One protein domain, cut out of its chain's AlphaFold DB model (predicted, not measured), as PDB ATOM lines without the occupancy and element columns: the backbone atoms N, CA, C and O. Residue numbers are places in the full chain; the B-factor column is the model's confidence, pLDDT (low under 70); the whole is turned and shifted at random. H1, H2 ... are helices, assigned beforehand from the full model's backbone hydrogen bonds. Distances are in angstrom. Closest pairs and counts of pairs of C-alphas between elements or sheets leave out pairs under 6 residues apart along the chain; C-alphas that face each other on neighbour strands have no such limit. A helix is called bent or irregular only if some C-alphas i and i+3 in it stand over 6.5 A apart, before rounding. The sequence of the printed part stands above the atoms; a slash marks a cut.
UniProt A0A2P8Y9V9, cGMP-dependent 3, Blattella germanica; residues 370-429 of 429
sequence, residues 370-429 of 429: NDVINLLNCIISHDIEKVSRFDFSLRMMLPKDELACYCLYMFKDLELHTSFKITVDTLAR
ATOM      1  N   ASN A 370     283.323 492.745 509.614       78.44
ATOM      2  CA  ASN A 370     282.887 491.706 510.542       78.44
ATOM      3  C   ASN A 370     281.855 490.769 509.906       78.44
ATOM      4  O   ASN A 370     281.927 489.566 510.124       78.44
ATOM      5  N   ASP A 371     280.948 491.295 509.081       78.00
ATOM      6  CA  ASP A 371     279.923 490.492 508.409       78.00
ATOM      7  C   ASP A 371     280.557 489.589 507.344       78.00
ATOM      8  O   ASP A 371     280.214 488.413 507.248       78.00
ATOM      9  N   VAL A 372     281.561 490.097 506.618       81.31
ATOM     10  CA  VAL A 372     282.354 489.306 505.659       81.31
ATOM     11  C   VAL A 372     283.130 488.192 506.372       81.31
ATOM     12  O   VAL A 372     283.133 487.051 505.920       81.31
ATOM     13  N   ILE A 373     283.753 488.485 507.519       78.94
ATOM     14  CA  ILE A 373     284.477 487.476 508.311       78.94
ATOM     15  C   ILE A 373     283.512 486.420 508.869       78.94
ATOM     16  O   ILE A 373     283.827 485.230 508.842       78.94
ATOM     17  N   ASN A 374     282.328 486.828 509.333       76.06
ATOM     18  CA  ASN A 374     281.288 485.908 509.796       76.06
ATOM     19  C   ASN A 374     280.800 484.993 508.662       76.06
ATOM     20  O   ASN A 374     280.603 483.801 508.888       76.06
ATOM     21  N   LEU A 375     280.672 485.526 507.443       79.56
ATOM     22  CA  LEU A 375     280.308 484.766 506.249       79.56
ATOM     23  C   LEU A 375     281.392 483.740 505.868       79.56
ATOM     24  O   LEU A 375     281.086 482.575 505.623       79.56
ATOM     25  N   LEU A 376     282.663 484.154 505.861       78.38
ATOM     26  CA  LEU A 376     283.803 483.286 505.538       78.38
ATOM     27  C   LEU A 376     284.015 482.171 506.573       78.38
ATOM     28  O   LEU A 376     284.455 481.080 506.215       78.38
ATOM     29  N   ASN A 377     283.681 482.432 507.839       75.12
ATOM     30  CA  ASN A 377     283.789 481.477 508.943       75.12
ATOM     31  C   ASN A 377     282.509 480.655 509.168       75.12
ATOM     32  O   ASN A 377     282.390 479.985 510.194       75.12
ATOM     33  N   CYS A 378     281.538 480.697 508.252       68.38
ATOM     34  CA  CYS A 378     280.322 479.905 508.382       68.38
ATOM     35  C   CYS A 378     280.636 478.397 508.272       68.38
ATOM     36  O   CYS A 378     281.045 477.906 507.221       68.38
ATOM     37  N   ILE A 379     280.429 477.655 509.368       56.72
ATOM     38  CA  ILE A 379     280.707 476.205 509.501       56.72
ATOM     39  C   ILE A 379     279.434 475.361 509.276       56.72
ATOM     40  O   ILE A 379     279.421 474.153 509.501       56.72
ATOM     41  N   ILE A 380     278.326 475.970 508.846       58.19
ATOM     42  CA  ILE A 380     277.062 475.244 508.692       58.19
ATOM     43  C   ILE A 380     277.223 474.167 507.606       58.19
ATOM     44  O   ILE A 380     277.665 474.432 506.486       58.19
ATOM     45  N   SER A 381     276.872 472.924 507.948       55.97
ATOM     46  CA  SER A 381     276.725 471.824 506.999       55.97
ATOM     47  C   SER A 381     275.475 472.076 506.157       55.97
ATOM     48  O   SER A 381     274.378 471.623 506.485       55.97
ATOM     49  N   HIS A 382     275.625 472.877 505.109       61.09
ATOM     50  CA  HIS A 382     274.537 473.190 504.197       61.09
ATOM     51  C   HIS A 382     274.115 471.904 503.470       61.09
ATOM     52  O   HIS A 382     274.946 471.205 502.894       61.09
ATOM     53  N   ASP A 383     272.830 471.561 503.534       58.75
ATOM     54  CA  ASP A 383     272.280 470.327 502.963       58.75
ATOM     55  C   ASP A 383     272.068 470.503 501.441       58.75
ATOM     56  O   ASP A 383     271.049 471.029 500.986       58.75
ATOM     57  N   ILE A 384     273.094 470.148 500.656       57.78
ATOM     58  CA  ILE A 384     273.255 470.481 499.223       57.78
ATOM     59  C   ILE A 384     272.211 469.792 498.331       57.78
ATOM     60  O   ILE A 384     271.754 470.369 497.345       57.78
ATOM     61  N   GLU A 385     271.763 468.586 498.691       58.62
ATOM     62  CA  GLU A 385     270.847 467.798 497.852       58.62
ATOM     63  C   GLU A 385     269.462 468.431 497.675       58.62
ATOM     64  O   GLU A 385     268.740 468.093 496.735       58.62
ATOM     65  N   LYS A 386     269.072 469.343 498.571       62.28
ATOM     66  CA  LYS A 386     267.788 470.044 498.483       62.28
ATOM     67  C   LYS A 386     267.830 471.185 497.475       62.28
ATOM     68  O   LYS A 386     266.837 471.395 496.795       62.28
ATOM     69  N   VAL A 387     268.962 471.877 497.339       65.81
ATOM     70  CA  VAL A 387     269.091 473.077 496.491       65.81
ATOM     71  C   VAL A 387     269.141 472.726 495.000       65.81
ATOM     72  O   VAL A 387     268.635 473.480 494.175       65.81
ATOM     73  N   SER A 388     269.673 471.551 494.652       68.25
ATOM     74  CA  SER A 388     269.768 471.079 493.262       68.25
ATOM     75  C   SER A 388     268.452 470.524 492.694       68.25
ATOM     76  O   SER A 388     268.411 470.110 491.535       68.25
ATOM     77  N   ARG A 389     267.368 470.483 493.483       77.31
ATOM     78  CA  ARG A 389     266.048 470.007 493.036       77.31
ATOM     79  C   ARG A 389     265.187 471.174 492.567       77.31
ATOM     80  O   ARG A 389     265.046 472.169 493.269       77.31
ATOM     81  N   PHE A 390     264.526 471.006 491.423       75.38
ATOM     82  CA  PHE A 390     263.610 472.016 490.876       75.38
ATOM     83  C   PHE A 390     262.408 472.324 491.789       75.38
ATOM     84  O   PHE A 390     261.856 473.418 491.711       75.38
ATOM     85  N   ASP A 391     262.048 471.409 492.694       74.44
ATOM     86  CA  ASP A 391     260.937 471.580 493.643       74.44
ATOM     87  C   ASP A 391     261.300 472.460 494.861       74.44
ATOM     88  O   ASP A 391     260.473 472.704 495.744       74.44
ATOM     89  N   PHE A 392     262.548 472.933 494.945       74.56
ATOM     90  CA  PHE A 392     263.049 473.676 496.093       74.56
ATOM     91  C   PHE A 392     262.640 475.154 496.073       74.56
ATOM     92  O   PHE A 392     263.019 475.932 495.198       74.56
ATOM     93  N   SER A 393     261.898 475.575 497.100       71.19
ATOM     94  CA  SER A 393     261.453 476.962 497.267       71.19
ATOM     95  C   SER A 393     262.354 477.743 498.230       71.19
ATOM     96  O   SER A 393     262.161 477.695 499.448       71.19
ATOM     97  N   LEU A 394     263.274 478.548 497.681       66.50
ATOM     98  CA  LEU A 394     264.245 479.359 498.442       66.50
ATOM     99  C   LEU A 394     263.622 480.235 499.545       66.50
ATOM    100  O   LEU A 394     264.218 480.429 500.596       66.50
ATOM    101  N   ARG A 395     262.424 480.787 499.314       67.25
ATOM    102  CA  ARG A 395     261.787 481.762 500.219       67.25
ATOM    103  C   ARG A 395     261.170 481.134 501.475       67.25
ATOM    104  O   ARG A 395     260.979 481.843 502.456       67.25
ATOM    105  N   MET A 396     260.803 479.854 501.418       62.72
ATOM    106  CA  MET A 396     260.023 479.183 502.470       62.72
ATOM    107  C   MET A 396     260.868 478.255 503.344       62.72
ATOM    108  O   MET A 396     260.475 477.971 504.469       62.72
ATOM    109  N   MET A 397     262.007 477.778 502.832       62.59
ATOM    110  CA  MET A 397     262.825 476.760 503.501       62.59
ATOM    111  C   MET A 397     264.169 477.264 504.042       62.59
ATOM    112  O   MET A 397     264.809 476.512 504.771       62.59
ATOM    113  N   LEU A 398     264.597 478.493 503.723       68.69
ATOM    114  CA  LEU A 398     265.891 479.031 504.156       68.69
ATOM    115  C   LEU A 398     265.753 480.352 504.932       68.69
ATOM    116  O   LEU A 398     265.015 481.243 504.493       68.69
ATOM    117  N   PRO A 399     266.485 480.522 506.050       74.56
ATOM    118  CA  PRO A 399     266.666 481.816 506.701       74.56
ATOM    119  C   PRO A 399     267.357 482.815 505.763       74.56
ATOM    120  O   PRO A 399     268.270 482.462 505.018       74.56
ATOM    121  N   LYS A 400     266.956 484.093 505.818       68.94
ATOM    122  CA  LYS A 400     267.547 485.151 504.975       68.94
ATOM    123  C   LYS A 400     269.046 485.342 505.220       68.94
ATOM    124  O   LYS A 400     269.760 485.691 504.286       68.94
ATOM    125  N   ASP A 401     269.495 485.078 506.441       69.81
ATOM    126  CA  ASP A 401     270.874 485.300 506.880       69.81
ATOM    127  C   ASP A 401     271.846 484.244 506.321       69.81
ATOM    128  O   ASP A 401     273.044 484.485 506.231       69.81
ATOM    129  N   GLU A 402     271.331 483.095 505.866       74.19
ATOM    130  CA  GLU A 402     272.135 481.990 505.323       74.19
ATOM    131  C   GLU A 402     272.249 482.030 503.789       74.19
ATOM    132  O   GLU A 402     273.093 481.348 503.207       74.19
ATOM    133  N   LEU A 403     271.445 482.857 503.106       77.81
ATOM    134  CA  LEU A 403     271.391 482.922 501.638       77.81
ATOM    135  C   LEU A 403     272.753 483.233 501.000       77.81
ATOM    136  O   LEU A 403     273.116 482.627 499.992       77.81
ATOM    137  N   ALA A 404     273.522 484.143 501.600       79.69
ATOM    138  CA  ALA A 404     274.846 484.511 501.106       79.69
ATOM    139  C   ALA A 404     275.849 483.339 501.185       79.69
ATOM    140  O   ALA A 404     276.671 483.175 500.282       79.69
ATOM    141  N   CYS A 405     275.736 482.470 502.198       78.81
ATOM    142  CA  CYS A 405     276.563 481.267 502.337       78.81
ATOM    143  C   CYS A 405     276.274 480.255 501.221       78.81
ATOM    144  O   CYS A 405     277.204 479.717 500.619       78.81
ATOM    145  N   TYR A 406     274.995 480.040 500.893       78.44
ATOM    146  CA  TYR A 406     274.596 479.174 499.778       78.44
ATOM    147  C   TYR A 406     275.095 479.705 498.430       78.44
ATOM    148  O   TYR A 406     275.572 478.918 497.613       78.44
ATOM    149  N   CYS A 407     275.058 481.024 498.208       82.06
ATOM    150  CA  CYS A 407     275.630 481.631 497.006       82.06
ATOM    151  C   CYS A 407     277.136 481.360 496.898       82.06
ATOM    152  O   CYS A 407     277.579 480.852 495.872       82.06
ATOM    153  N   LEU A 408     277.921 481.609 497.954       81.38
ATOM    154  CA  LEU A 408     279.356 481.287 497.955       81.38
ATOM    155  C   LEU A 408     279.624 479.811 497.638       81.38
ATOM    156  O   LEU A 408     280.557 479.487 496.901       81.38
ATOM    157  N   TYR A 409     278.786 478.916 498.160       79.38
ATOM    158  CA  TYR A 409     278.917 477.485 497.921       79.38
ATOM    159  C   TYR A 409     278.604 477.092 496.472       79.38
ATOM    160  O   TYR A 409     279.346 476.300 495.903       79.38
ATOM    161  N   MET A 410     277.587 477.684 495.837       82.50
ATOM    162  CA  MET A 410     277.295 477.463 494.409       82.50
ATOM    163  C   MET A 410     278.477 477.865 493.514       82.50
ATOM    164  O   MET A 410     278.812 477.161 492.567       82.50
ATOM    165  N   PHE A 411     279.155 478.970 493.838       84.50
ATOM    166  CA  PHE A 411     280.369 479.394 493.126       84.50
ATOM    167  C   PHE A 411     281.549 478.429 493.325       84.50
ATOM    168  O   PHE A 411     282.429 478.332 492.461       84.50
ATOM    169  N   LYS A 412     281.584 477.724 494.460       80.31
ATOM    170  CA  LYS A 412     282.571 476.679 494.741       80.31
ATOM    171  C   LYS A 412     282.247 475.377 494.008       80.31
ATOM    172  O   LYS A 412     283.160 474.804 493.425       80.31
ATOM    173  N   ASP A 413     280.981 474.962 494.011       83.62
ATOM    174  CA  ASP A 413     280.480 473.743 493.360       83.62
ATOM    175  C   ASP A 413     280.660 473.787 491.837       83.62
ATOM    176  O   ASP A 413     281.137 472.836 491.229       83.62
ATOM    177  N   LEU A 414     280.399 474.945 491.227       85.69
ATOM    178  CA  LEU A 414     280.635 475.176 489.799       85.69
ATOM    179  C   LEU A 414     282.113 475.437 489.444       85.69
ATOM    180  O   LEU A 414     282.406 475.795 488.305       85.69
ATOM    181  N   GLU A 415     283.037 475.341 490.408       83.81
ATOM    182  CA  GLU A 415     284.473 475.618 490.228       83.81
ATOM    183  C   GLU A 415     284.765 476.993 489.574       83.81
ATOM    184  O   GLU A 415     285.780 477.219 488.904       83.81
ATOM    185  N   LEU A 416     283.875 477.973 489.778       84.50
ATOM    186  CA  LEU A 416     283.996 479.305 489.174       84.50
ATOM    187  C   LEU A 416     285.123 480.118 489.819       84.50
ATOM    188  O   LEU A 416     285.819 480.885 489.157       84.50
ATOM    189  N   HIS A 417     285.351 479.920 491.117       82.38
ATOM    190  CA  HIS A 417     286.431 480.597 491.833       82.38
ATOM    191  C   HIS A 417     287.831 480.171 491.346       82.38
ATOM    192  O   HIS A 417     288.711 481.021 491.204       82.38
ATOM    193  N   THR A 418     288.038 478.883 491.045       81.75
ATOM    194  CA  THR A 418     289.311 478.346 490.532       81.75
ATOM    195  C   THR A 418     289.525 478.702 489.069       81.75
ATOM    196  O   THR A 418     290.627 479.114 488.702       81.75
ATOM    197  N   SER A 419     288.483 478.600 488.243       87.81
ATOM    198  CA  SER A 419     288.560 478.915 486.811       87.81
ATOM    199  C   SER A 419     288.825 480.401 486.539       87.81
ATOM    200  O   SER A 419     289.676 480.722 485.709       87.81
ATOM    201  N   PHE A 420     288.182 481.313 487.278       90.06
ATOM    202  CA  PHE A 420     288.347 482.766 487.107       90.06
ATOM    203  C   PHE A 420     289.329 483.422 488.092       90.06
ATOM    204  O   PHE A 420     289.526 484.634 488.035       90.06
ATOM    205  N   LYS A 421     289.975 482.643 488.972       88.00
ATOM    206  CA  LYS A 421     290.923 483.127 490.000       88.00
ATOM    207  C   LYS A 421     290.347 484.246 490.878       88.00
ATOM    208  O   LYS A 421     291.038 485.211 491.207       88.00
ATOM    209  N   ILE A 422     289.078 484.120 491.254       87.94
ATOM    210  CA  ILE A 422     288.404 485.094 492.117       87.94
ATOM    211  C   ILE A 422     288.839 484.842 493.565       87.94
ATOM    212  O   ILE A 422     288.741 483.724 494.071       87.94
ATOM    213  N   THR A 423     289.314 485.882 494.245       85.81
ATOM    214  CA  THR A 423     289.653 485.836 495.671       85.81
ATOM    215  C   THR A 423     288.392 485.679 496.516       85.81
ATOM    216  O   THR A 423     287.436 486.434 496.362       85.81
ATOM    217  N   VAL A 424     288.398 484.721 497.449       78.81
ATOM    218  CA  VAL A 424     287.220 484.390 498.274       78.81
ATOM    219  C   VAL A 424     286.759 485.586 499.123       78.81
ATOM    220  O   VAL A 424     285.563 485.787 499.280       78.81
ATOM    221  N   ASP A 425     287.686 486.441 499.577       82.06
ATOM    222  CA  ASP A 425     287.370 487.698 500.283       82.06
ATOM    223  C   ASP A 425     286.614 488.706 499.400       82.06
ATOM    224  O   ASP A 425     285.709 489.389 499.862       82.06
ATOM    225  N   THR A 426     286.955 488.774 498.112       83.44
ATOM    226  CA  THR A 426     286.303 489.673 497.146       83.44
ATOM    227  C   THR A 426     284.972 489.119 496.659       83.44
ATOM    228  O   THR A 426     284.115 489.891 496.265       83.44
ATOM    229  N   LEU A 427     284.792 487.797 496.685       84.38
ATOM    230  CA  LEU A 427     283.512 487.160 496.387       84.38
ATOM    231  C   LEU A 427     282.526 487.269 497.564       84.38
ATOM    232  O   LEU A 427     281.321 487.345 497.354       84.38
ATOM    233  N   ALA A 428     283.041 487.242 498.796       81.88
ATOM    234  CA  ALA A 428     282.263 487.362 500.029       81.88
ATOM    235  C   ALA A 428     281.824 488.803 500.350       81.88
ATOM    236  O   ALA A 428     280.922 488.995 501.163       81.88
ATOM    237  N   ARG A 429     282.479 489.798 499.746       76.56
ATOM    238  CA  ARG A 429     282.233 491.232 499.920       76.56
ATOM    239  C   ARG A 429     281.394 491.779 498.775       76.56
ATOM    240  O   ARG A 429     280.522 492.626 499.070       76.56
TER     241      ARG A 429
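This is residues 370 to 429 of the 429 residues of the protein "cGMP-dependent 3" of Blattella germanica (UniProt A0A2P8Y9V9). One longer helix, H4, runs through the middle, with short helices set round it: H1, H6 and H5 on one side, and H2 and H3 on the other. Contacts are few, and H1 with H6 is the one pair of helices that clearly touches. The printed part has 60 residues with six named helices, H1 to H6 in chain order, and no named strand, an all helix domain. It is only just compact, close to loose, with a radius of gyration of the C-alphas of 12.3 A and spans of 32 by 28 by 17 A.

H4, residues 400 to 413, measures 20.8 A from C-alpha 400 at (267.547, 485.151, 504.975) to C-alpha 413 at (280.480, 473.743, 493.360). It is irregular: C-alphas 401 and 404 are 7.1 A apart. H1, residues 370 to 376, measures 9.8 A and begins with C-alpha 370 at (282.887, 491.706, 510.542). The others are short: H2, residues 384 to 387, 5.6 A; H3, residues 394 to 397, 5.9 A; H5, residues 416 to 420, 5.9 A; H6, residues 424 to 428, 6.0 A.

H4 and H1 are close but not clearly touching, the closest C-alphas, of Cys 405 and Leu 375, being 6.4 A apart; they run the same way at a steep tilt of 43 degrees. H4 is likewise close to H6, at Leu 408 and Ala 428, whose C-alphas are 7.0 A apart. H1 and H6 touch, the closest C-alphas being those of Val 372 and Ala 428, 6.0 A. H2 and H4 are near each other, while H3 and H4 are apart. Every O i to N i+4 pair is within hydrogen-bond range in H1, H5 and H6, and 8 of 10 in H4; H2 and H3 are too short for such a pair.

The farthest C-alphas, of Asn 370 and Asp 391, are 34.2 A apart. The printed part has no cut and no long link. Mean pLDDT of the printed part is 75.3, with residues 378 to 388, 394 to 398 and 400 to 401 under 70.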